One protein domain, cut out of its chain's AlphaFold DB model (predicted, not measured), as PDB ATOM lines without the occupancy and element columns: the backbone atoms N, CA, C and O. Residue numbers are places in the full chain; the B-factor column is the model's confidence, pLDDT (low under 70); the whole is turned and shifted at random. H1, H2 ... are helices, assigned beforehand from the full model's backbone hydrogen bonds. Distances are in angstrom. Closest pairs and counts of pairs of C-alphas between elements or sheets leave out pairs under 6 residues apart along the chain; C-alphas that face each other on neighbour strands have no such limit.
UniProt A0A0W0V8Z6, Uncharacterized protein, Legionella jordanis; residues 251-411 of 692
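Overview. This is residues 251 to 411 of the 692 residues of an uncharacterized protein of Legionella jordanis (UniProt A0A0W0V8Z6). Helices run back and forth in an elongated zigzag: H1, H2, H4 and H5 form an up-and-down bundle, H6 packs on H5, and H7 packs on H6. H8 touches no helix, and residues 398 to 411 stick out. The printed part has 161 residues with eight named helices, H1 to H8 in order, and no named strand; its class is all helix. It is only just compact, close to loose, with a radius of gyration of the C-alphas of 18.1 A and spans of 63 by 35 by 27 A.

Arrangement. Start at H1, residues 251 to 269; its residues 263 to 267 touch residues 273 to 277 of H2, residues 271 to 283, in a hairpin, closest at C-alphas 267 and 274, 6.0 A. H3, residues 287 to 290, only just touches H1, with 3 pairs of C-alphas within 8 A, closest at 252 and 290, 5.8 A. H4, residues 292 to 310, is close to but not clearly touching H1; C-alphas 266 and 306, the closest, are 7.1 A apart. H5, residues 316 to 337, touches H4 at a shallow tilt of 6 degrees, opposite ways, closest at C-alphas 310 and 319, 5.8 A. Residues 329 to 337 of H5 touch residues 254 to 262 of H1, closest at C-alphas 258 and 333, 6.5 A. H6, residues 344 to 364, touches H5 at 36 degrees, only just steep, closest at C-alphas 324 and 357, 5.2 A. H7, residues 371 to 388, touches H6, closest at C-alphas 359 and 381, 4.3 A. H8, residues 394 to 404, is apart from H7. In H1, H6 and H7 every O i to N i+4 pair is within hydrogen-bond range; H2 has 7 of 9, H4 14 of 15, H5 17 of 18, H8 6 of 7, and H3 is too short for one.

Along the chain. Find C-alpha 251 at (89.735, 120.077, 92.317); H1 runs 27.7 A from there. H5 spans 31.7 A and H6 29.8 A. H8 ends at C-alpha 404, (73.336, 93.881, 122.174).

Size, cuts and confidence. The C-alphas of Asp 286 and Asp 410, the two farthest apart, are 63.2 A apart. The printed part has no cut, and no link is long. Residues 335 to 411 have pLDDT under 70.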
ATOM      1  N   ASN A 251      90.998 120.022  91.571       92.31
ATOM      2  CA  ASN A 251      89.735 120.077  92.317       92.31
ATOM      3  C   ASN A 251      89.812 120.979  93.569       92.31
ATOM      4  O   ASN A 251      89.265 120.700  94.643       92.31
ATOM      5  N   ARG A 252      90.540 122.094  93.440       93.19
ATOM      6  CA  ARG A 252      90.862 122.981  94.560       93.19
ATOM      7  C   ARG A 252      89.646 123.440  95.357       93.19
ATOM      8  O   ARG A 252      89.726 123.520  96.575       93.19
ATOM      9  N   ASP A 253      88.553 123.813  94.699       90.62
ATOM     10  CA  ASP A 253      87.416 124.441  95.383       90.62
ATOM     11  C   ASP A 253      86.756 123.488  96.392       90.62
ATOM     12  O   ASP A 253      86.441 123.898  97.512       90.62
ATOM     13  N   GLU A 254      86.616 122.210  96.037       88.88
ATOM     14  CA  GLU A 254      86.063 121.187  96.926       88.88
ATOM     15  C   GLU A 254      87.045 120.837  98.046       88.88
ATOM     16  O   GLU A 254      86.683 120.900  99.225       88.88
ATOM     17  N   LYS A 255      88.316 120.580  97.703       91.56
ATOM     18  CA  LYS A 255      89.387 120.328  98.683       91.56
ATOM     19  C   LYS A 255      89.530 121.469  99.686       91.56
ATOM     20  O   LYS A 255      89.656 121.238 100.887       91.56
ATOM     21  N   LYS A 256      89.464 122.714  99.214       92.69
ATOM     22  CA  LYS A 256      89.498 123.918 100.048       92.69
ATOM     23  C   LYS A 256      88.293 123.993 100.974       92.69
ATOM     24  O   LYS A 256      88.470 124.336 102.138       92.69
ATOM     25  N   SER A 257      87.095 123.666 100.491       87.88
ATOM     26  CA  SER A 257      85.888 123.636 101.324       87.88
ATOM     27  C   SER A 257      85.990 122.588 102.438       87.88
ATOM     28  O   SER A 257      85.668 122.891 103.586       87.88
ATOM     29  N   ILE A 258      86.461 121.381 102.110       88.25
ATOM     30  CA  ILE A 258      86.668 120.289 103.074       88.25
ATOM     31  C   ILE A 258      87.704 120.697 104.119       88.25
ATOM     32  O   ILE A 258      87.423 120.649 105.316       88.25
ATOM     33  N   LEU A 259      88.876 121.152 103.669       93.31
ATOM     34  CA  LEU A 259      89.947 121.576 104.559       93.31
ATOM     35  C   LEU A 259      89.499 122.728 105.456       93.31
ATOM     36  O   LEU A 259      89.728 122.675 106.655       93.31
ATOM     37  N   HIS A 260      88.824 123.742 104.916       92.75
ATOM     38  CA  HIS A 260      88.353 124.867 105.719       92.75
ATOM     39  C   HIS A 260      87.375 124.422 106.812       92.75
ATOM     40  O   HIS A 260      87.572 124.769 107.974       92.75
ATOM     41  N   GLY A 261      86.370 123.605 106.473       88.44
ATOM     42  CA  GLY A 261      85.445 123.057 107.470       88.44
ATOM     43  C   GLY A 261      86.164 122.245 108.550       88.44
ATOM     44  O   GLY A 261      85.820 122.329 109.729       88.44
ATOM     45  N   TYR A 262      87.206 121.517 108.156       94.19
ATOM     46  CA  TYR A 262      87.996 120.699 109.060       94.19
ATOM     47  C   TYR A 262      88.917 121.516 109.982       94.19
ATOM     48  O   TYR A 262      89.020 121.243 111.177       94.19
ATOM     49  N   LEU A 263      89.530 122.579 109.460       95.06
ATOM     50  CA  LEU A 263      90.335 123.511 110.244       95.06
ATOM     51  C   LEU A 263      89.474 124.276 111.257       95.06
ATOM     52  O   LEU A 263      89.886 124.420 112.405       95.06
ATOM     53  N   GLU A 264      88.269 124.718 110.881       93.62
ATOM     54  CA  GLU A 264      87.331 125.364 111.813       93.62
ATOM     55  C   GLU A 264      86.882 124.413 112.931       93.62
ATOM     56  O   GLU A 264      86.865 124.802 114.101       93.62
ATOM     57  N   PHE A 265      86.611 123.144 112.601       92.94
ATOM     58  CA  PHE A 265      86.360 122.095 113.593       92.94
ATOM     59  C   PHE A 265      87.536 121.955 114.576       92.94
ATOM     60  O   PHE A 265      87.337 121.974 115.792       92.94
ATOM     61  N   GLY A 266      88.770 121.917 114.069       95.31
ATOM     62  CA  GLY A 266      89.979 121.913 114.891       95.31
ATOM     63  C   GLY A 266      90.099 123.129 115.810       95.31
ATOM     64  O   GLY A 266      90.306 122.971 117.010       95.31
ATOM     65  N   LYS A 267      89.912 124.349 115.291       95.44
ATOM     66  CA  LYS A 267      90.000 125.591 116.089       95.44
ATOM     67  C   LYS A 267      88.986 125.620 117.224       95.44
ATOM     68  O   LYS A 267      89.287 126.134 118.300       95.44
ATOM     69  N   GLN A 268      87.787 125.097 116.976       95.69
ATOM     70  CA  GLN A 268      86.709 125.094 117.954       95.69
ATOM     71  C   GLN A 268      87.011 124.179 119.146       95.69
ATOM     72  O   GLN A 268      86.704 124.546 120.283       95.69
ATOM     73  N   TYR A 269      87.582 122.998 118.898       95.69
ATOM     74  CA  TYR A 269      87.699 121.950 119.917       95.69
ATOM     75  C   TYR A 269      89.129 121.678 120.394       95.69
ATOM     76  O   TYR A 269      89.298 121.116 121.472       95.69
ATOM     77  N   LEU A 270      90.153 122.106 119.648       95.69
ATOM     78  CA  LEU A 270      91.568 121.848 119.929       95.69
ATOM     79  C   LEU A 270      92.407 123.142 119.930       95.69
ATOM     80  O   LEU A 270      93.268 123.329 119.066       95.69
ATOM     81  N   PRO A 271      92.237 124.039 120.926       94.31
ATOM     82  CA  PRO A 271      93.027 125.272 121.026       94.31
ATOM     83  C   PRO A 271      94.545 125.039 121.077       94.31
ATOM     84  O   PRO A 271      95.319 125.917 120.704       94.31
ATOM     85  N   SER A 272      94.972 123.855 121.526       95.75
ATOM     86  CA  SER A 272      96.376 123.437 121.569       95.75
ATOM     87  C   SER A 272      97.024 123.300 120.189       95.75
ATOM     88  O   SER A 272      98.246 123.350 120.108       95.75
ATOM     89  N   LEU A 273      96.237 123.151 119.117       95.62
ATOM     90  CA  LEU A 273      96.725 122.957 117.746       95.62
ATOM     91  C   LEU A 273      96.535 124.193 116.853       95.62
ATOM     92  O   LEU A 273      96.694 124.112 115.638       95.62
ATOM     93  N   VAL A 274      96.196 125.354 117.421       95.81
ATOM     94  CA  VAL A 274      95.904 126.570 116.638       95.81
ATOM     95  C   VAL A 274      97.086 127.014 115.774       95.81
ATOM     96  O   VAL A 274      96.869 127.465 114.651       95.81
ATOM     97  N   GLU A 275      98.323 126.883 116.256       96.00
ATOM     98  CA  GLU A 275      99.515 127.262 115.482       96.00
ATOM     99  C   GLU A 275      99.711 126.361 114.253       96.00
ATOM    100  O   GLU A 275      99.930 126.876 113.153       96.00
ATOM    101  N   ASP A 276      99.542 125.044 114.417       94.75
ATOM    102  CA  ASP A 276      99.590 124.061 113.328       94.75
ATOM    103  C   ASP A 276      98.492 124.331 112.290       94.75
ATOM    104  O   ASP A 276      98.754 124.377 111.088       94.75
ATOM    105  N   ILE A 277      97.264 124.583 112.753       96.06
ATOM    106  CA  ILE A 277      96.122 124.928 111.897       96.06
ATOM    107  C   ILE A 277      96.421 126.190 111.078       96.06
ATOM    108  O   ILE A 277      96.218 126.203 109.867       96.06
ATOM    109  N   GLN A 278      96.937 127.245 111.714       96.44
ATOM    110  CA  GLN A 278      97.289 128.490 111.024       96.44
ATOM    111  C   GLN A 278      98.430 128.305 110.021       96.44
ATOM    112  O   GLN A 278      98.495 129.033 109.029       96.44
ATOM    113  N   GLN A 279      99.353 127.377 110.278       96.69
ATOM    114  CA  GLN A 279     100.405 127.041 109.328       96.69
ATOM    115  C   GLN A 279      99.819 126.373 108.081       96.69
ATOM    116  O   GLN A 279     100.079 126.846 106.980       96.69
ATOM    117  N   ILE A 280      98.936 125.384 108.250       96.19
ATOM    118  CA  ILE A 280      98.246 124.724 107.130       96.19
ATOM    119  C   ILE A 280      97.395 125.723 106.334       96.19
ATOM    120  O   ILE A 280      97.377 125.675 105.107       96.19
ATOM    121  N   GLU A 281      96.730 126.677 106.994       94.75
ATOM    122  CA  GLU A 281      96.007 127.751 106.296       94.75
ATOM    123  C   GLU A 281      96.924 128.583 105.397       94.75
ATOM    124  O   GLU A 281      96.543 128.905 104.271       94.75
ATOM    125  N   ARG A 282      98.134 128.914 105.866       95.69
ATOM    126  CA  ARG A 282      99.129 129.631 105.056       95.69
ATOM    127  C   ARG A 282      99.625 128.779 103.894       95.69
ATOM    128  O   ARG A 282      99.698 129.288 102.780       95.69
ATOM    129  N   ASP A 283      99.917 127.508 104.142       94.69
ATOM    130  CA  ASP A 283     100.424 126.586 103.123       94.69
ATOM    131  C   ASP A 283      99.367 126.303 102.046       94.69
ATOM    132  O   ASP A 283      99.699 126.203 100.868       94.69
ATOM    133  N   SER A 284      98.079 126.318 102.411       93.56
ATOM    134  CA  SER A 284      96.954 126.188 101.474       93.56
ATOM    135  C   SER A 284      96.820 127.339 100.469       93.56
ATOM    136  O   SER A 284      96.003 127.275  99.549       93.56
ATOM    137  N   LEU A 285      97.603 128.413 100.628       90.56
ATOM    138  CA  LEU A 285      97.693 129.483  99.635       90.56
ATOM    139  C   LEU A 285      98.603 129.115  98.456       90.56
ATOM    140  O   LEU A 285      98.505 129.768  97.412       90.56
ATOM    141  N   ASP A 286      99.475 128.110  98.605       91.31
ATOM    142  CA  ASP A 286     100.256 127.574  97.493       91.31
ATOM    143  C   ASP A 286      99.332 126.817  96.533       91.31
ATOM    144  O   ASP A 286      98.439 126.068  96.929       91.31
ATOM    145  N   ILE A 287      99.547 127.018  95.238       85.81
ATOM    146  CA  ILE A 287      98.756 126.368  94.201       85.81
ATOM    147  C   ILE A 287      99.007 124.862  94.137       85.81
ATOM    148  O   ILE A 287      98.111 124.105  93.777       85.81
ATOM    149  N   ASP A 288     100.204 124.424  94.523       92.06
ATOM    150  CA  ASP A 288     100.578 123.015  94.516       92.06
ATOM    151  C   ASP A 288     100.121 122.272  95.776       92.06
ATOM    152  O   ASP A 288     100.123 121.043  95.782       92.06
ATOM    153  N   PHE A 289      99.643 122.984  96.804       94.81
ATOM    154  CA  PHE A 289      99.103 122.376  98.023       94.81
ATOM    155  C   PHE A 289      97.972 121.385  97.727       94.81
ATOM    156  O   PHE A 289      97.845 120.358  98.386       94.81
ATOM    157  N   TYR A 290      97.145 121.685  96.723       93.69
ATOM    158  CA  TYR A 290      95.961 120.893  96.402       93.69
ATOM    159  C   TYR A 290      96.236 119.701  95.488       93.69
ATOM    160  O   TYR A 290      95.336 118.877  95.300       93.69
ATOM    161  N   LYS A 291      97.469 119.548  94.987       93.25
ATOM    162  CA  LYS A 291      97.909 118.295  94.366       93.25
ATOM    163  C   LYS A 291      97.669 117.148  95.336       93.25
ATOM    164  O   LYS A 291      97.893 117.293  96.537       93.25
ATOM    165  N   GLU A 292      97.264 115.993  94.820       90.19
ATOM    166  CA  GLU A 292      96.952 114.838  95.670       90.19
ATOM    167  C   GLU A 292      98.140 114.435  96.555       90.19
ATOM    168  O   GLU A 292      97.988 114.214  97.753       90.19
ATOM    169  N   SER A 293      99.350 114.489  95.991       91.19
ATOM    170  CA  SER A 293     100.611 114.205  96.683       91.19
ATOM    171  C   SER A 293     100.939 115.145  97.849       91.19
ATOM    172  O   SER A 293     101.792 114.803  98.662       91.19
ATOM    173  N   SER A 294     100.289 116.309  97.938       93.94
ATOM    174  CA  SER A 294     100.486 117.287  99.018       93.94
ATOM    175  C   SER A 294      99.270 117.350  99.942       93.94
ATOM    176  O   SER A 294      99.405 117.216 101.156       93.94
ATOM    177  N   PHE A 295      98.070 117.460  99.370       94.06
ATOM    178  CA  PHE A 295      96.822 117.577 100.117       94.06
ATOM    179  C   PHE A 295      96.568 116.362 101.012       94.06
ATOM    180  O   PHE A 295      96.261 116.520 102.195       94.06
ATOM    181  N   GLN A 296      96.711 115.150 100.463       90.50
ATOM    182  CA  GLN A 296      96.384 113.919 101.176       90.50
ATOM    183  C   GLN A 296      97.272 113.707 102.410       90.50
ATOM    184  O   GLN A 296      96.713 113.532 103.499       90.50
ATOM    185  N   PRO A 297      98.618 113.750 102.310       92.94
ATOM    186  CA  PRO A 297      99.470 113.608 103.486       92.94
ATOM    187  C   PRO A 297      99.200 114.674 104.547       92.94
ATOM    188  O   PRO A 297      99.090 114.333 105.722       92.94
ATOM    189  N   THR A 298      99.025 115.942 104.153       94.88
ATOM    190  CA  THR A 298      98.746 117.022 105.110       94.88
ATOM    191  C   THR A 298      97.407 116.822 105.820       94.88
ATOM    192  O   THR A 298      97.319 117.004 107.035       94.88
ATOM    193  N   PHE A 299      96.363 116.404 105.099       94.00
ATOM    194  CA  PHE A 299      95.061 116.125 105.701       94.00
ATOM    195  C   PHE A 299      95.128 114.940 106.681       94.00
ATOM    196  O   PHE A 299      94.568 115.014 107.776       94.00
ATOM    197  N   LEU A 300      95.847 113.869 106.325       92.00
ATOM    198  CA  LEU A 300      96.046 112.695 107.186       92.00
ATOM    199  C   LEU A 300      96.897 113.000 108.426       92.00
ATOM    200  O   LEU A 300      96.608 112.492 109.513       92.00
ATOM    201  N   GLU A 301      97.920 113.844 108.295       94.94
ATOM    202  CA  GLU A 301      98.706 114.319 109.435       94.94
ATOM    203  C   GLU A 301      97.810 115.094 110.407       94.94
ATOM    204  O   GLU A 301      97.794 114.807 111.606       94.94
ATOM    205  N   LEU A 302      97.003 116.023 109.888       95.44
ATOM    206  CA  LEU A 302      96.063 116.794 110.693       95.44
ATOM    207  C   LEU A 302      95.024 115.889 111.371       95.44
ATOM    208  O   LEU A 302      94.729 116.058 112.552       95.44
ATOM    209  N   TYR A 303      94.513 114.887 110.654       95.12
ATOM    210  CA  TYR A 303      93.654 113.832 111.198       95.12
ATOM    211  C   TYR A 303      94.267 113.071 112.360       95.12
ATOM    212  O   TYR A 303      93.621 112.914 113.400       95.12
ATOM    213  N   THR A 304      95.521 112.666 112.215       94.31
ATOM    214  CA  THR A 304      96.250 111.962 113.267       94.31
ATOM    215  C   THR A 304      96.417 112.854 114.495       94.31
ATOM    216  O   THR A 304      96.043 112.449 115.593       94.31
ATOM    217  N   LYS A 305      96.854 114.107 114.306       96.38
ATOM    218  CA  LYS A 305      96.997 115.088 115.395       96.38
ATOM    219  C   LYS A 305      95.677 115.354 116.121       96.38
ATOM    220  O   LYS A 305      95.653 115.445 117.347       96.38
ATOM    221  N   PHE A 306      94.573 115.465 115.384       96.94
ATOM    222  CA  PHE A 306      93.254 115.682 115.980       96.94
ATOM    223  C   PHE A 306      92.802 114.467 116.786       96.94
ATOM    224  O   PHE A 306      92.375 114.628 117.926       96.94
ATOM    225  N   ASN A 307      92.961 113.255 116.250       94.81
ATOM    226  CA  ASN A 307      92.652 112.024 116.978       94.81
ATOM    227  C   ASN A 307      93.476 111.886 118.257       94.81
ATOM    228  O   ASN A 307      92.920 111.556 119.304       94.81
ATOM    229  N   GLU A 308      94.781 112.148 118.191       96.06
ATOM    230  CA  GLU A 308      95.658 112.115 119.360       96.06
ATOM    231  C   GLU A 308      95.191 113.101 120.430       96.06
ATOM    232  O   GLU A 308      95.085 112.729 121.599       96.06
ATOM    233  N   ALA A 309      94.846 114.329 120.036       97.06
ATOM    234  CA  ALA A 309      94.386 115.355 120.961       97.06
ATOM    235  C   ALA A 309      92.995 115.043 121.550       97.06
ATOM    236  O   ALA A 309      92.802 115.185 122.758       97.06
ATOM    237  N   PHE A 310      92.045 114.551 120.746       95.94
ATOM    238  CA  PHE A 310      90.734 114.106 121.238       95.94
ATOM    239  C   PHE A 310      90.843 112.896 122.172       95.94
ATOM    240  O   PHE A 310      90.101 112.801 123.150       95.94
ATOM    241  N   SER A 311      91.818 112.013 121.946       94.19
ATOM    242  CA  SER A 311      92.083 110.861 122.818       94.19
ATOM    243  C   SER A 311      92.559 111.255 124.227       94.19
ATOM    244  O   SER A 311      92.556 110.418 125.124       94.19
ATOM    245  N   GLN A 312      92.945 112.518 124.445       96.12
ATOM    246  CA  GLN A 312      93.319 113.047 125.766       96.12
ATOM    247  C   GLN A 312      92.160 113.740 126.505       96.12
ATOM    248  O   GLN A 312      92.360 114.234 127.614       96.12
ATOM    249  N   ILE A 313      90.965 113.829 125.910       95.38
ATOM    250  CA  ILE A 313      89.793 114.426 126.568       95.38
ATOM    251  C   ILE A 313      89.289 113.483 127.668       95.38
ATOM    252  O   ILE A 313      88.995 112.325 127.397       95.38
ATOM    253  N   GLU A 314      89.178 113.994 128.901       96.50
ATOM    254  CA  GLU A 314      88.760 113.208 130.077       96.50
ATOM    255  C   GLU A 314      87.276 112.799 130.048       96.50
ATOM    256  O   GLU A 314      86.912 111.761 130.593       96.50
ATOM    257  N   ASP A 315      86.410 113.610 129.433       95.69
ATOM    258  CA  ASP A 315      84.993 113.282 129.247       95.69
ATOM    259  C   ASP A 315      84.839 112.267 128.105       95.69
ATOM    260  O   ASP A 315      84.890 112.633 126.928       95.69
ATOM    261  N   GLU A 316      84.635 110.995 128.460       92.38
ATOM    262  CA  GLU A 316      84.486 109.873 127.524       92.38
ATOM    263  C   GLU A 316      83.375 110.099 126.486       92.38
ATOM    264  O   GLU A 316      83.548 109.784 125.308       92.38
ATOM    265  N   ALA A 317      82.244 110.694 126.882       88.75
ATOM    266  CA  ALA A 317      81.125 110.927 125.971       88.75
ATOM    267  C   ALA A 317      81.456 112.032 124.958       88.75
ATOM    268  O   ALA A 317      81.144 111.930 123.765       88.75
ATOM    269  N   GLN A 318      82.117 113.096 125.419       91.69
ATOM    270  CA  GLN A 318      82.601 114.153 124.536       91.69
ATOM    271  C   GLN A 318      83.720 113.649 123.614       91.69
ATOM    272  O   GLN A 318      83.731 113.991 122.428       91.69
ATOM    273  N   GLN A 319      84.628 112.827 124.134       93.56
ATOM    274  CA  GLN A 319      85.698 112.187 123.378       93.56
ATOM    275  C   GLN A 319      85.139 111.320 122.245       93.56
ATOM    276  O   GLN A 319      85.504 111.541 121.091       93.56
ATOM    277  N   GLU A 320      84.229 110.385 122.540       85.94
ATOM    278  CA  GLU A 320      83.628 109.499 121.532       85.94
ATOM    279  C   GLU A 320      82.959 110.314 120.418       85.94
ATOM    280  O   GLU A 320      83.174 110.067 119.228       85.94
ATOM    281  N   LYS A 321      82.207 111.354 120.798       86.44
ATOM    282  CA  LYS A 321      81.547 112.254 119.849       86.44
ATOM    283  C   LYS A 321      82.539 112.970 118.931       86.44
ATOM    284  O   LYS A 321      82.281 113.080 117.732       86.44
ATOM    285  N   LEU A 322      83.640 113.490 119.473       92.19
ATOM    286  CA  LEU A 322      84.634 114.230 118.694       92.19
ATOM    287  C   LEU A 322      85.468 113.308 117.802       92.19
ATOM    288  O   LEU A 322      85.711 113.666 116.655       92.19
ATOM    289  N   LEU A 323      85.819 112.107 118.268       90.06
ATOM    290  CA  LEU A 323      86.472 111.086 117.442       90.06
ATOM    291  C   LEU A 323      85.569 110.640 116.281       90.06
ATOM    292  O   LEU A 323      86.023 110.564 115.140       90.06
ATOM    293  N   ALA A 324      84.275 110.425 116.536       82.44
ATOM    294  CA  ALA A 324      83.309 110.107 115.486       82.44
ATOM    295  C   ALA A 324      83.169 111.251 114.466       82.44
ATOM    296  O   ALA A 324      83.158 111.006 113.258       82.44
ATOM    297  N   ALA A 325      83.107 112.505 114.929       84.44
ATOM    298  CA  ALA A 325      83.087 113.676 114.052       84.44
ATOM    299  C   ALA A 325      84.375 113.791 113.220       84.44
ATOM    300  O   ALA A 325      84.309 114.050 112.019       84.44
ATOM    301  N   ASN A 326      85.535 113.535 113.829       91.50
ATOM    302  CA  ASN A 326      86.828 113.537 113.153       91.50
ATOM    303  C   ASN A 326      86.872 112.500 112.018       91.50
ATOM    304  O   ASN A 326      87.266 112.800 110.892       91.50
ATOM    305  N   GLN A 327      86.395 111.286 112.298       86.44
ATOM    306  CA  GLN A 327      86.312 110.202 111.324       86.44
ATOM    307  C   GLN A 327      85.366 110.541 110.157       86.44
ATOM    308  O   GLN A 327      85.658 110.196 109.013       86.44
ATOM    309  N   LEU A 328      84.265 111.255 110.413       78.56
ATOM    310  CA  LEU A 328      83.363 111.731 109.359       78.56
ATOM    311  C   LEU A 328      84.030 112.733 108.412       78.56
ATOM    312  O   LEU A 328      83.810 112.657 107.203       78.56
ATOM    313  N   PHE A 329      84.863 113.641 108.930       83.31
ATOM    314  CA  PHE A 329      85.640 114.555 108.089       83.31
ATOM    315  C   PHE A 329      86.631 113.813 107.197       83.31
ATOM    316  O   PHE A 329      86.724 114.132 106.010       83.31
ATOM    317  N   LEU A 330      87.328 112.806 107.738       85.31
ATOM    318  CA  LEU A 330      88.206 111.953 106.940       85.31
ATOM    319  C   LEU A 330      87.429 111.311 105.798       85.31
ATOM    320  O   LEU A 330      87.824 111.443 104.648       85.31
ATOM    321  N   THR A 331      86.294 110.691 106.096       75.06
ATOM    322  CA  THR A 331      85.460 110.026 105.095       75.06
ATOM    323  C   THR A 331      84.939 110.970 104.019       75.06
ATOM    324  O   THR A 331      85.039 110.644 102.838       75.06
ATOM    325  N   ALA A 332      84.473 112.161 104.395       71.88
ATOM    326  CA  ALA A 332      84.084 113.182 103.428       71.88
ATOM    327  C   ALA A 332      85.263 113.597 102.528       71.88
ATOM    328  O   ALA A 332      85.083 113.779 101.326       71.88
ATOM    329  N   ALA A 333      86.480 113.698 103.078       76.81
ATOM    330  CA  ALA A 333      87.684 113.942 102.286       76.81
ATOM    331  C   ALA A 333      88.011 112.769 101.345       76.81
ATOM    332  O   ALA A 333      88.410 113.002 100.201       76.81
ATOM    333  N   MET A 334      87.791 111.526 101.794       73.38
ATOM    334  CA  MET A 334      88.026 110.325 100.989       73.38
ATOM    335  C   MET A 334      87.093 110.209  99.796       73.38
ATOM    336  O   MET A 334      87.542 109.860  98.704       73.38
ATOM    337  N   ASP A 335      85.808 110.486 100.003       66.81
ATOM    338  CA  ASP A 335      84.799 110.333  98.960       66.81
ATOM    339  C   ASP A 335      84.966 111.315  97.812       66.81
ATOM    340  O   ASP A 335      84.590 111.002  96.683       66.81
ATOM    341  N   VAL A 336      85.570 112.467  98.097       64.00
ATOM    342  CA  VAL A 336      85.796 113.518  97.111       64.00
ATOM    343  C   VAL A 336      87.119 113.332  96.357       64.00
ATOM    344  O   VAL A 336      87.196 113.758  95.211       64.00
ATOM    345  N   ASN A 337      88.148 112.686  96.936       59.94
ATOM    346  CA  ASN A 337      89.508 112.751  96.361       59.94
ATOM    347  C   ASN A 337      90.352 111.464  96.322       59.94
ATOM    348  O   ASN A 337      91.310 111.426  95.555       59.94
ATOM    349  N   PHE A 338      90.034 110.381  97.042       56.59
ATOM    350  CA  PHE A 338      90.894 109.176  97.022       56.59
ATOM    351  C   PHE A 338      90.492 108.174  95.940       56.59
ATOM    352  O   PHE A 338      90.248 107.001  96.225       56.59
ATOM    353  N   GLY A 339      90.421 108.654  94.696       46.06
ATOM    354  CA  GLY A 339      90.023 107.868  93.527       46.06
ATOM    355  C   GLY A 339      90.874 106.619  93.288       46.06
ATOM    356  O   GLY A 339      90.303 105.589  92.949       46.06
ATOM    357  N   ASP A 340      92.192 106.669  93.545       43.66
ATOM    358  CA  ASP A 340      93.104 105.655  92.984       43.66
ATOM    359  C   ASP A 340      94.159 105.040  93.935       43.66
ATOM    360  O   ASP A 340      94.753 104.023  93.584       43.66
ATOM    361  N   ILE A 341      94.419 105.591  95.132       43.19
ATOM    362  CA  ILE A 341      95.569 105.148  95.970       43.19
ATOM    363  C   ILE A 341      95.150 104.306  97.177       43.19
ATOM    364  O   ILE A 341      95.850 103.366  97.558       43.19
ATOM    365  N   VAL A 342      93.992 104.592  97.769       44.84
ATOM    366  CA  VAL A 342      93.447 103.715  98.801       44.84
ATOM    367  C   VAL A 342      92.769 102.575  98.062       44.84
ATOM    368  O   VAL A 342      91.771 102.799  97.378       44.84
ATOM    369  N   THR A 343      93.327 101.362  98.151       50.75
ATOM    370  CA  THR A 343      92.683 100.176  97.566       50.75
ATOM    371  C   THR A 343      91.202 100.199  97.931       50.75
ATOM    372  O   THR A 343      90.861 100.571  99.058       50.75
ATOM    373  N   GLY A 344      90.310  99.828  97.004       54.06
ATOM    374  CA  GLY A 344      88.865  99.898  97.260       54.06
ATOM    375  C   GLY A 344      88.483  99.296  98.621       54.06
ATOM    376  O   GLY A 344      87.650  99.844  99.329       54.06
ATOM    377  N   VAL A 345      89.203  98.256  99.052       53.31
ATOM    378  CA  VAL A 345      89.081  97.609 100.365       53.31
ATOM    379  C   VAL A 345      89.334  98.553 101.550       53.31
ATOM    380  O   VAL A 345      88.505  98.616 102.455       53.31
ATOM    381  N   GLU A 346      90.442  99.293 101.576       55.44
ATOM    382  CA  GLU A 346      90.790 100.183 102.695       55.44
ATOM    383  C   GLU A 346      89.902 101.438 102.722       55.44
ATOM    384  O   GLU A 346      89.482 101.884 103.793       55.44
ATOM    385  N   ARG A 347      89.491 101.937 101.548       56.06
ATOM    386  CA  ARG A 347      88.517 103.030 101.427       56.06
ATOM    387  C   ARG A 347      87.165 102.599 101.988       56.06
ATOM    388  O   ARG A 347      86.585 103.305 102.809       56.06
ATOM    389  N   ASN A 348      86.692 101.422 101.585       58.12
ATOM    390  CA  ASN A 348      85.434 100.855 102.062       58.12
ATOM    391  C   ASN A 348      85.481 100.549 103.562       58.12
ATOM    392  O   ASN A 348      84.492 100.767 104.258       58.12
ATOM    393  N   TYR A 349      86.626 100.100 104.082       62.00
ATOM    394  CA  TYR A 349      86.824  99.905 105.515       62.00
ATOM    395  C   TYR A 349      86.681 101.223 106.293       62.00
ATOM    396  O   TYR A 349      85.924 101.275 107.262       62.00
ATOM    397  N   LEU A 350      87.339 102.299 105.851       56.91
ATOM    398  CA  LEU A 350      87.276 103.609 106.510       56.91
ATOM    399  C   LEU A 350      85.885 104.261 106.393       56.91
ATOM    400  O   LEU A 350      85.372 104.778 107.386       56.91
ATOM    401  N   LEU A 351      85.234 104.168 105.228       57.75
ATOM    402  CA  LEU A 351      83.829 104.560 105.023       57.75
ATOM    403  C   LEU A 351      82.891 103.819 105.979       57.75
ATOM    404  O   LEU A 351      82.059 104.431 106.652       57.75
ATOM    405  N   ARG A 352      83.053 102.495 106.081       62.72
ATOM    406  CA  ARG A 352      82.267 101.651 106.982       62.72
ATOM    407  C   ARG A 352      82.465 102.061 108.436       62.72
ATOM    408  O   ARG A 352      81.477 102.243 109.141       62.72
ATOM    409  N   GLN A 353      83.707 102.247 108.885       60.72
ATOM    410  CA  GLN A 353      83.992 102.695 110.253       60.72
ATOM    411  C   GLN A 353      83.365 104.061 110.551       60.72
ATOM    412  O   GLN A 353      82.796 104.252 111.623       60.72
ATOM    413  N   ALA A 354      83.390 104.996 109.602       56.53
ATOM    414  CA  ALA A 354      82.784 106.311 109.779       56.53
ATOM    415  C   ALA A 354      81.261 106.271 109.883       56.53
ATOM    416  O   ALA A 354      80.695 106.871 110.794       56.53
ATOM    417  N   HIS A 355      80.597 105.524 108.999       59.91
ATOM    418  CA  HIS A 355      79.151 105.337 109.063       59.91
ATOM    419  C   HIS A 355      78.716 104.617 110.343       59.91
ATOM    420  O   HIS A 355      77.706 104.986 110.940       59.91
ATOM    421  N   LEU A 356      79.499 103.637 110.810       59.22
ATOM    422  CA  LEU A 356      79.260 102.956 112.084       59.22
ATOM    423  C   LEU A 356      79.442 103.902 113.277       59.22
ATOM    424  O   LEU A 356      78.585 103.934 114.159       59.22
ATOM    425  N   SER A 357      80.504 104.707 113.294       58.25
ATOM    426  CA  SER A 357      80.742 105.714 114.336       58.25
ATOM    427  C   SER A 357      79.662 106.797 114.347       58.25
ATOM    428  O   SER A 357      79.194 107.193 115.411       58.25
ATOM    429  N   GLN A 358      79.195 107.234 113.174       55.72
ATOM    430  CA  GLN A 358      78.078 108.169 113.042       55.72
ATOM    431  C   GLN A 358      76.774 107.571 113.568       55.72
ATOM    432  O   GLN A 358      76.069 108.226 114.332       55.72
ATOM    433  N   ALA A 359      76.461 106.328 113.198       57.22
ATOM    434  CA  ALA A 359      75.278 105.635 113.691       57.22
ATOM    435  C   ALA A 359      75.320 105.469 115.218       57.22
ATOM    436  O   ALA A 359      74.331 105.773 115.884       57.22
ATOM    437  N   ARG A 360      76.473 105.084 115.785       58.94
ATOM    438  CA  ARG A 360      76.684 105.008 117.243       58.94
ATOM    439  C   ARG A 360      76.496 106.363 117.916       58.94
ATOM    440  O   ARG A 360      75.741 106.456 118.875       58.94
ATOM    441  N   ALA A 361      77.086 107.428 117.377       56.62
ATOM    442  CA  ALA A 361      76.925 108.772 117.923       56.62
ATOM    443  C   ALA A 361      75.463 109.255 117.874       56.62
ATOM    444  O   ALA A 361      74.994 109.890 118.818       56.62
ATOM    445  N   ILE A 362      74.720 108.958 116.801       59.09
ATOM    446  CA  ILE A 362      73.292 109.299 116.690       59.09
ATOM    447  C   ILE A 362      72.469 108.517 117.724       59.09
ATOM    448  O   ILE A 362      71.638 109.118 118.408       59.09
ATOM    449  N   LEU A 363      72.731 107.213 117.878       58.34
ATOM    450  CA  LEU A 363      72.050 106.337 118.836       58.34
ATOM    451  C   LEU A 363      72.348 106.728 120.293       58.34
ATOM    452  O   LEU A 363      71.417 106.861 121.085       58.34
ATOM    453  N   ASN A 364      73.607 107.018 120.634       60.31
ATOM    454  CA  ASN A 364      74.006 107.444 121.980       60.31
ATOM    455  C   ASN A 364      73.383 108.804 122.358       60.31
ATOM    456  O   ASN A 364      73.024 109.031 123.510       60.31
ATOM    457  N   ASN A 365      73.166 109.695 121.379       56.75
ATOM    458  CA  ASN A 365      72.480 110.980 121.578       56.75
ATOM    459  C   ASN A 365      70.940 110.890 121.493       56.75
ATOM    460  O   ASN A 365      70.254 111.920 121.565       56.75
ATOM    461  N   ALA A 366      70.362 109.704 121.296       56.94
ATOM    462  CA  ALA A 366      68.914 109.508 121.199       56.94
ATOM    463  C   ALA A 366      68.228 109.294 122.564       56.94
ATOM    464  O   ALA A 366      67.022 109.068 122.606       56.94
ATOM    465  N   VAL A 367      68.962 109.397 123.678       50.78
ATOM    466  CA  VAL A 367      68.487 108.975 125.010       50.78
ATOM    467  C   VAL A 367      67.603 110.006 125.746       50.78
ATOM    468  O   VAL A 367      67.073 109.684 126.804       50.78
ATOM    469  N   GLU A 368      67.300 111.196 125.203       51.09
ATOM    470  CA  GLU A 368      66.444 112.169 125.920       51.09
ATOM    471  C   GLU A 368      65.199 112.702 125.162       51.09
ATOM    472  O   GLU A 368      65.284 113.470 124.205       51.09
ATOM    473  N   GLN A 369      64.043 112.307 125.727       47.78
ATOM    474  CA  GLN A 369      62.736 112.974 125.935       47.78
ATOM    475  C   GLN A 369      61.654 113.117 124.840       47.78
ATOM    476  O   GLN A 369      60.535 113.475 125.210       47.78
ATOM    477  N   ASP A 370      61.860 112.749 123.573       67.88
ATOM    478  CA  ASP A 370      60.757 112.734 122.583       67.88
ATOM    479  C   ASP A 370      60.759 111.463 121.706       67.88
ATOM    480  O   ASP A 370      61.697 111.280 120.928       67.88
ATOM    481  N   PRO A 371      59.718 110.603 121.782       58.78
ATOM    482  CA  PRO A 371      59.596 109.388 120.972       58.78
ATOM    483  C   PRO A 371      59.676 109.622 119.458       58.78
ATOM    484  O   PRO A 371      60.180 108.759 118.742       58.78
ATOM    485  N   GLN A 372      59.210 110.773 118.959       61.34
ATOM    486  CA  GLN A 372      59.247 111.070 117.525       61.34
ATOM    487  C   GLN A 372      60.659 111.473 117.085       61.34
ATOM    488  O   GLN A 372      61.181 110.936 116.112       61.34
ATOM    489  N   ALA A 373      61.324 112.337 117.857       56.09
ATOM    490  CA  ALA A 373      62.730 112.672 117.635       56.09
ATOM    491  C   ALA A 373      63.652 111.448 117.803       56.09
ATOM    492  O   ALA A 373      64.707 111.370 117.174       56.09
ATOM    493  N   GLN A 374      63.260 110.491 118.647       57.03
ATOM    494  CA  GLN A 374      63.955 109.222 118.827       57.03
ATOM    495  C   GLN A 374      63.775 108.310 117.606       57.03
ATOM    496  O   GLN A 374      64.765 107.776 117.115       57.03
ATOM    497  N   ALA A 375      62.559 108.197 117.062       56.03
ATOM    498  CA  ALA A 375      62.294 107.465 115.822       56.03
ATOM    499  C   ALA A 375      63.060 108.056 114.624       56.03
ATOM    500  O   ALA A 375      63.702 107.309 113.892       56.03
ATOM    501  N   ASP A 376      63.090 109.385 114.480       65.00
ATOM    502  CA  ASP A 376      63.816 110.062 113.396       65.00
ATOM    503  C   ASP A 376      65.342 109.871 113.513       65.00
ATOM    504  O   ASP A 376      66.033 109.664 112.514       65.00
ATOM    505  N   LYS A 377      65.887 109.892 114.738       56.44
ATOM    506  CA  LYS A 377      67.306 109.587 114.995       56.44
ATOM    507  C   LYS A 377      67.631 108.119 114.718       56.44
ATOM    508  O   LYS A 377      68.681 107.831 114.151       56.44
ATOM    509  N   VAL A 378      66.743 107.195 115.080       52.84
ATOM    510  CA  VAL A 378      66.899 105.765 114.775       52.84
ATOM    511  C   VAL A 378      66.863 105.529 113.264       52.84
ATOM    512  O   VAL A 378      67.703 104.789 112.759       52.84
ATOM    513  N   ASP A 379      65.987 106.206 112.523       58.69
ATOM    514  CA  ASP A 379      65.896 106.083 111.063       58.69
ATOM    515  C   ASP A 379      67.127 106.686 110.352       58.69
ATOM    516  O   ASP A 379      67.657 106.118 109.392       58.69
ATOM    517  N   GLN A 380      67.680 107.783 110.883       57.22
ATOM    518  CA  GLN A 380      68.966 108.338 110.439       57.22
ATOM    519  C   GLN A 380      70.143 107.399 110.735       57.22
ATOM    520  O   GLN A 380      70.999 107.202 109.869       57.22
ATOM    521  N   ALA A 381      70.184 106.787 111.922       52.25
ATOM    522  CA  ALA A 381      71.211 105.814 112.289       52.25
ATOM    523  C   ALA A 381      71.115 104.539 111.438       52.25
ATOM    524  O   ALA A 381      72.136 104.047 110.964       52.25
ATOM    525  N   LEU A 382      69.901 104.043 111.182       50.66
ATOM    526  CA  LEU A 382      69.633 102.917 110.283       50.66
ATOM    527  C   LEU A 382      70.023 103.240 108.845       50.66
ATOM    528  O   LEU A 382      70.594 102.394 108.167       50.66
ATOM    529  N   THR A 383      69.773 104.464 108.380       60.12
ATOM    530  CA  THR A 383      70.206 104.909 107.052       60.12
ATOM    531  C   THR A 383      71.732 104.938 106.962       60.12
ATOM    532  O   THR A 383      72.288 104.370 106.025       60.12
ATOM    533  N   ALA A 384      72.428 105.498 107.957       53.44
ATOM    534  CA  ALA A 384      73.892 105.478 108.022       53.44
ATOM    535  C   ALA A 384      74.454 104.041 108.084       53.44
ATOM    536  O   ALA A 384      75.353 103.697 107.317       53.44
ATOM    537  N   LEU A 385      73.871 103.164 108.911       51.81
ATOM    538  CA  LEU A 385      74.198 101.733 108.981       51.81
ATOM    539  C   LEU A 385      73.978 101.023 107.641       51.81
ATOM    540  O   LEU A 385      74.821 100.239 107.217       51.81
ATOM    541  N   LYS A 386      72.878 101.321 106.947       53.50
ATOM    542  CA  LYS A 386      72.529 100.748 105.641       53.50
ATOM    543  C   LYS A 386      73.518 101.143 104.545       53.50
ATOM    544  O   LYS A 386      73.819 100.317 103.690       53.50
ATOM    545  N   TYR A 387      74.053 102.363 104.591       51.78
ATOM    546  CA  TYR A 387      75.162 102.773 103.727       51.78
ATOM    547  C   TYR A 387      76.479 102.072 104.110       51.78
ATOM    548  O   TYR A 387      77.194 101.613 103.223       51.78
ATOM    549  N   GLY A 388      76.764 101.893 105.405       49.41
ATOM    550  CA  GLY A 388      77.962 101.188 105.887       49.41
ATOM    551  C   GLY A 388      77.962  99.659 105.698       49.41
ATOM    552  O   GLY A 388      79.031  99.054 105.645       49.41
ATOM    553  N   LEU A 389      76.791  99.022 105.590       48.75
ATOM    554  CA  LEU A 389      76.618  97.564 105.464       48.75
ATOM    555  C   LEU A 389      76.494  97.069 104.017       48.75
ATOM    556  O   LEU A 389      76.376  95.866 103.788       48.75
ATOM    557  N   HIS A 390      76.511  97.970 103.033       43.84
ATOM    558  CA  HIS A 390      76.175  97.621 101.653       43.84
ATOM    559  C   HIS A 390      77.262  96.841 100.888       43.84
ATOM    560  O   HIS A 390      77.064  96.551  99.709       43.84
ATOM    561  N   GLN A 391      78.371  96.452 101.528       50.53
ATOM    562  CA  GLN A 391      79.392  95.591 100.926       50.53
ATOM    563  C   GLN A 391      79.852  94.494 101.899       50.53
ATOM    564  O   GLN A 391      80.378  94.782 102.971       50.53
ATOM    565  N   GLU A 392      79.566  93.249 101.498       38.69
ATOM    566  CA  GLU A 392      79.973  91.946 102.053       38.69
ATOM    567  C   GLU A 392      80.206  91.870 103.574       38.69
ATOM    568  O   GLU A 392      81.314  92.053 104.069       38.69
ATOM    569  N   ASN A 393      79.119  91.544 104.290       47.53
ATOM    570  CA  ASN A 393      79.022  90.752 105.537       47.53
ATOM    571  C   ASN A 393      77.965  91.326 106.491       47.53
ATOM    572  O   ASN A 393      78.239  91.730 107.620       47.53
ATOM    573  N   VAL A 394      76.713  91.310 106.028       41.50
ATOM    574  CA  VAL A 394      75.516  91.658 106.812       41.50
ATOM    575  C   VAL A 394      75.312  90.692 107.995       41.50
ATOM    576  O   VAL A 394      74.851  91.111 109.050       41.50
ATOM    577  N   LEU A 395      75.739  89.428 107.873       38.28
ATOM    578  CA  LEU A 395      75.589  88.396 108.913       38.28
ATOM    579  C   LEU A 395      76.392  88.670 110.195       38.28
ATOM    580  O   LEU A 395      75.891  88.436 111.288       38.28
ATOM    581  N   GLU A 396      77.607  89.207 110.081       42.88
ATOM    582  CA  GLU A 396      78.461  89.498 111.244       42.88
ATOM    583  C   GLU A 396      77.969  90.744 112.004       42.88
ATOM    584  O   GLU A 396      78.105  90.853 113.221       42.88
ATOM    585  N   ALA A 397      77.344  91.689 111.296       41.72
ATOM    586  CA  ALA A 397      76.720  92.856 111.909       41.72
ATOM    587  C   ALA A 397      75.405  92.510 112.618       41.72
ATOM    588  O   ALA A 397      75.145  93.073 113.675       41.72
ATOM    589  N   ILE A 398      74.623  91.571 112.072       41.41
ATOM    590  CA  ILE A 398      73.411  91.041 112.715       41.41
ATOM    591  C   ILE A 398      73.777  90.279 113.996       41.41
ATOM    592  O   ILE A 398      73.214  90.579 115.041       41.41
ATOM    593  N   GLN A 399      74.798  89.415 113.965       40.59
ATOM    594  CA  GLN A 399      75.259  88.677 115.154       40.59
ATOM    595  C   GLN A 399      75.759  89.592 116.287       40.59
ATOM    596  O   GLN A 399      75.471  89.351 117.456       40.59
ATOM    597  N   ASN A 400      76.446  90.691 115.956       43.22
ATOM    598  CA  ASN A 400      76.854  91.693 116.951       43.22
ATOM    599  C   ASN A 400      75.671  92.534 117.482       43.22
ATOM    600  O   ASN A 400      75.751  93.100 118.569       43.22
ATOM    601  N   PHE A 401      74.579  92.639 116.718       37.53
ATOM    602  CA  PHE A 401      73.346  93.321 117.126       37.53
ATOM    603  C   PHE A 401      72.481  92.429 118.032       37.53
ATOM    604  O   PHE A 401      71.860  92.926 118.969       37.53
ATOM    605  N   GLU A 402      72.494  91.112 117.800       37.69
ATOM    606  CA  GLU A 402      71.840  90.091 118.631       37.69
ATOM    607  C   GLU A 402      72.443  90.016 120.045       37.69
ATOM    608  O   GLU A 402      71.699  89.934 121.024       37.69
ATOM    609  N   GLU A 403      73.769  90.146 120.187       41.22
ATOM    610  CA  GLU A 403      74.431  90.235 121.503       41.22
ATOM    611  C   GLU A 403      74.057  91.510 122.281       41.22
ATOM    612  O   GLU A 403      74.056  91.514 123.512       41.22
ATOM    613  N   LEU A 404      73.697  92.590 121.580       37.44
ATOM    614  CA  LEU A 404      73.336  93.881 122.174       37.44
ATOM    615  C   LEU A 404      71.872  93.946 122.654       37.44
ATOM    616  O   LEU A 404      71.529  94.828 123.442       37.44
ATOM    617  N   ILE A 405      71.017  93.018 122.206       38.66
ATOM    618  CA  ILE A 405      69.557  93.018 122.440       38.66
ATOM    619  C   ILE A 405      69.109  91.843 123.335       38.66
ATOM    620  O   ILE A 405      67.920  91.669 123.599       38.66
ATOM    621  N   SER A 406      70.033  91.071 123.919       38.53
ATOM    622  CA  SER A 406      69.728  89.891 124.751       38.53
ATOM    623  C   SER A 406      69.078  90.184 126.128       38.53
ATOM    624  O   SER A 406      69.315  89.455 127.093       38.53
ATOM    625  N   ALA A 407      68.281  91.250 126.257       39.91
ATOM    626  CA  ALA A 407      67.602  91.650 127.489       39.91
ATOM    627  C   ALA A 407      66.072  91.434 127.496       39.91
ATOM    628  O   ALA A 407      65.482  91.592 128.560       39.91
ATOM    629  N   ASP A 408      65.424  91.026 126.394       44.91
ATOM    630  CA  ASP A 408      64.019  90.562 126.435       44.91
ATOM    631  C   ASP A 408      63.678  89.692 125.201       44.91
ATOM    632  O   ASP A 408      63.444  90.205 124.106       44.91
ATOM    633  N   LEU A 409      63.738  88.360 125.349       42.09
ATOM    634  CA  LEU A 409      63.951  87.436 124.218       42.09
ATOM    635  C   LEU A 409      62.687  86.897 123.517       42.09
ATOM    636  O   LEU A 409      62.751  86.595 122.332       42.09
ATOM    637  N   ASP A 410      61.523  86.821 124.162       36.84
ATOM    638  CA  ASP A 410      60.420  86.017 123.592       36.84
ATOM    639  C   ASP A 410      59.493  86.799 122.635       36.84
ATOM    640  O   ASP A 410      58.844  86.217 121.768       36.84
ATOM    641  N   ALA A 411      59.428  88.129 122.757       42.16
ATOM    642  CA  ALA A 411      58.613  88.976 121.873       42.16
ATOM    643  C   ALA A 411      59.352  89.383 120.585       42.16
ATOM    644  O   ALA A 411      58.719  89.758 119.595       42.16
TER     645      ALA A 411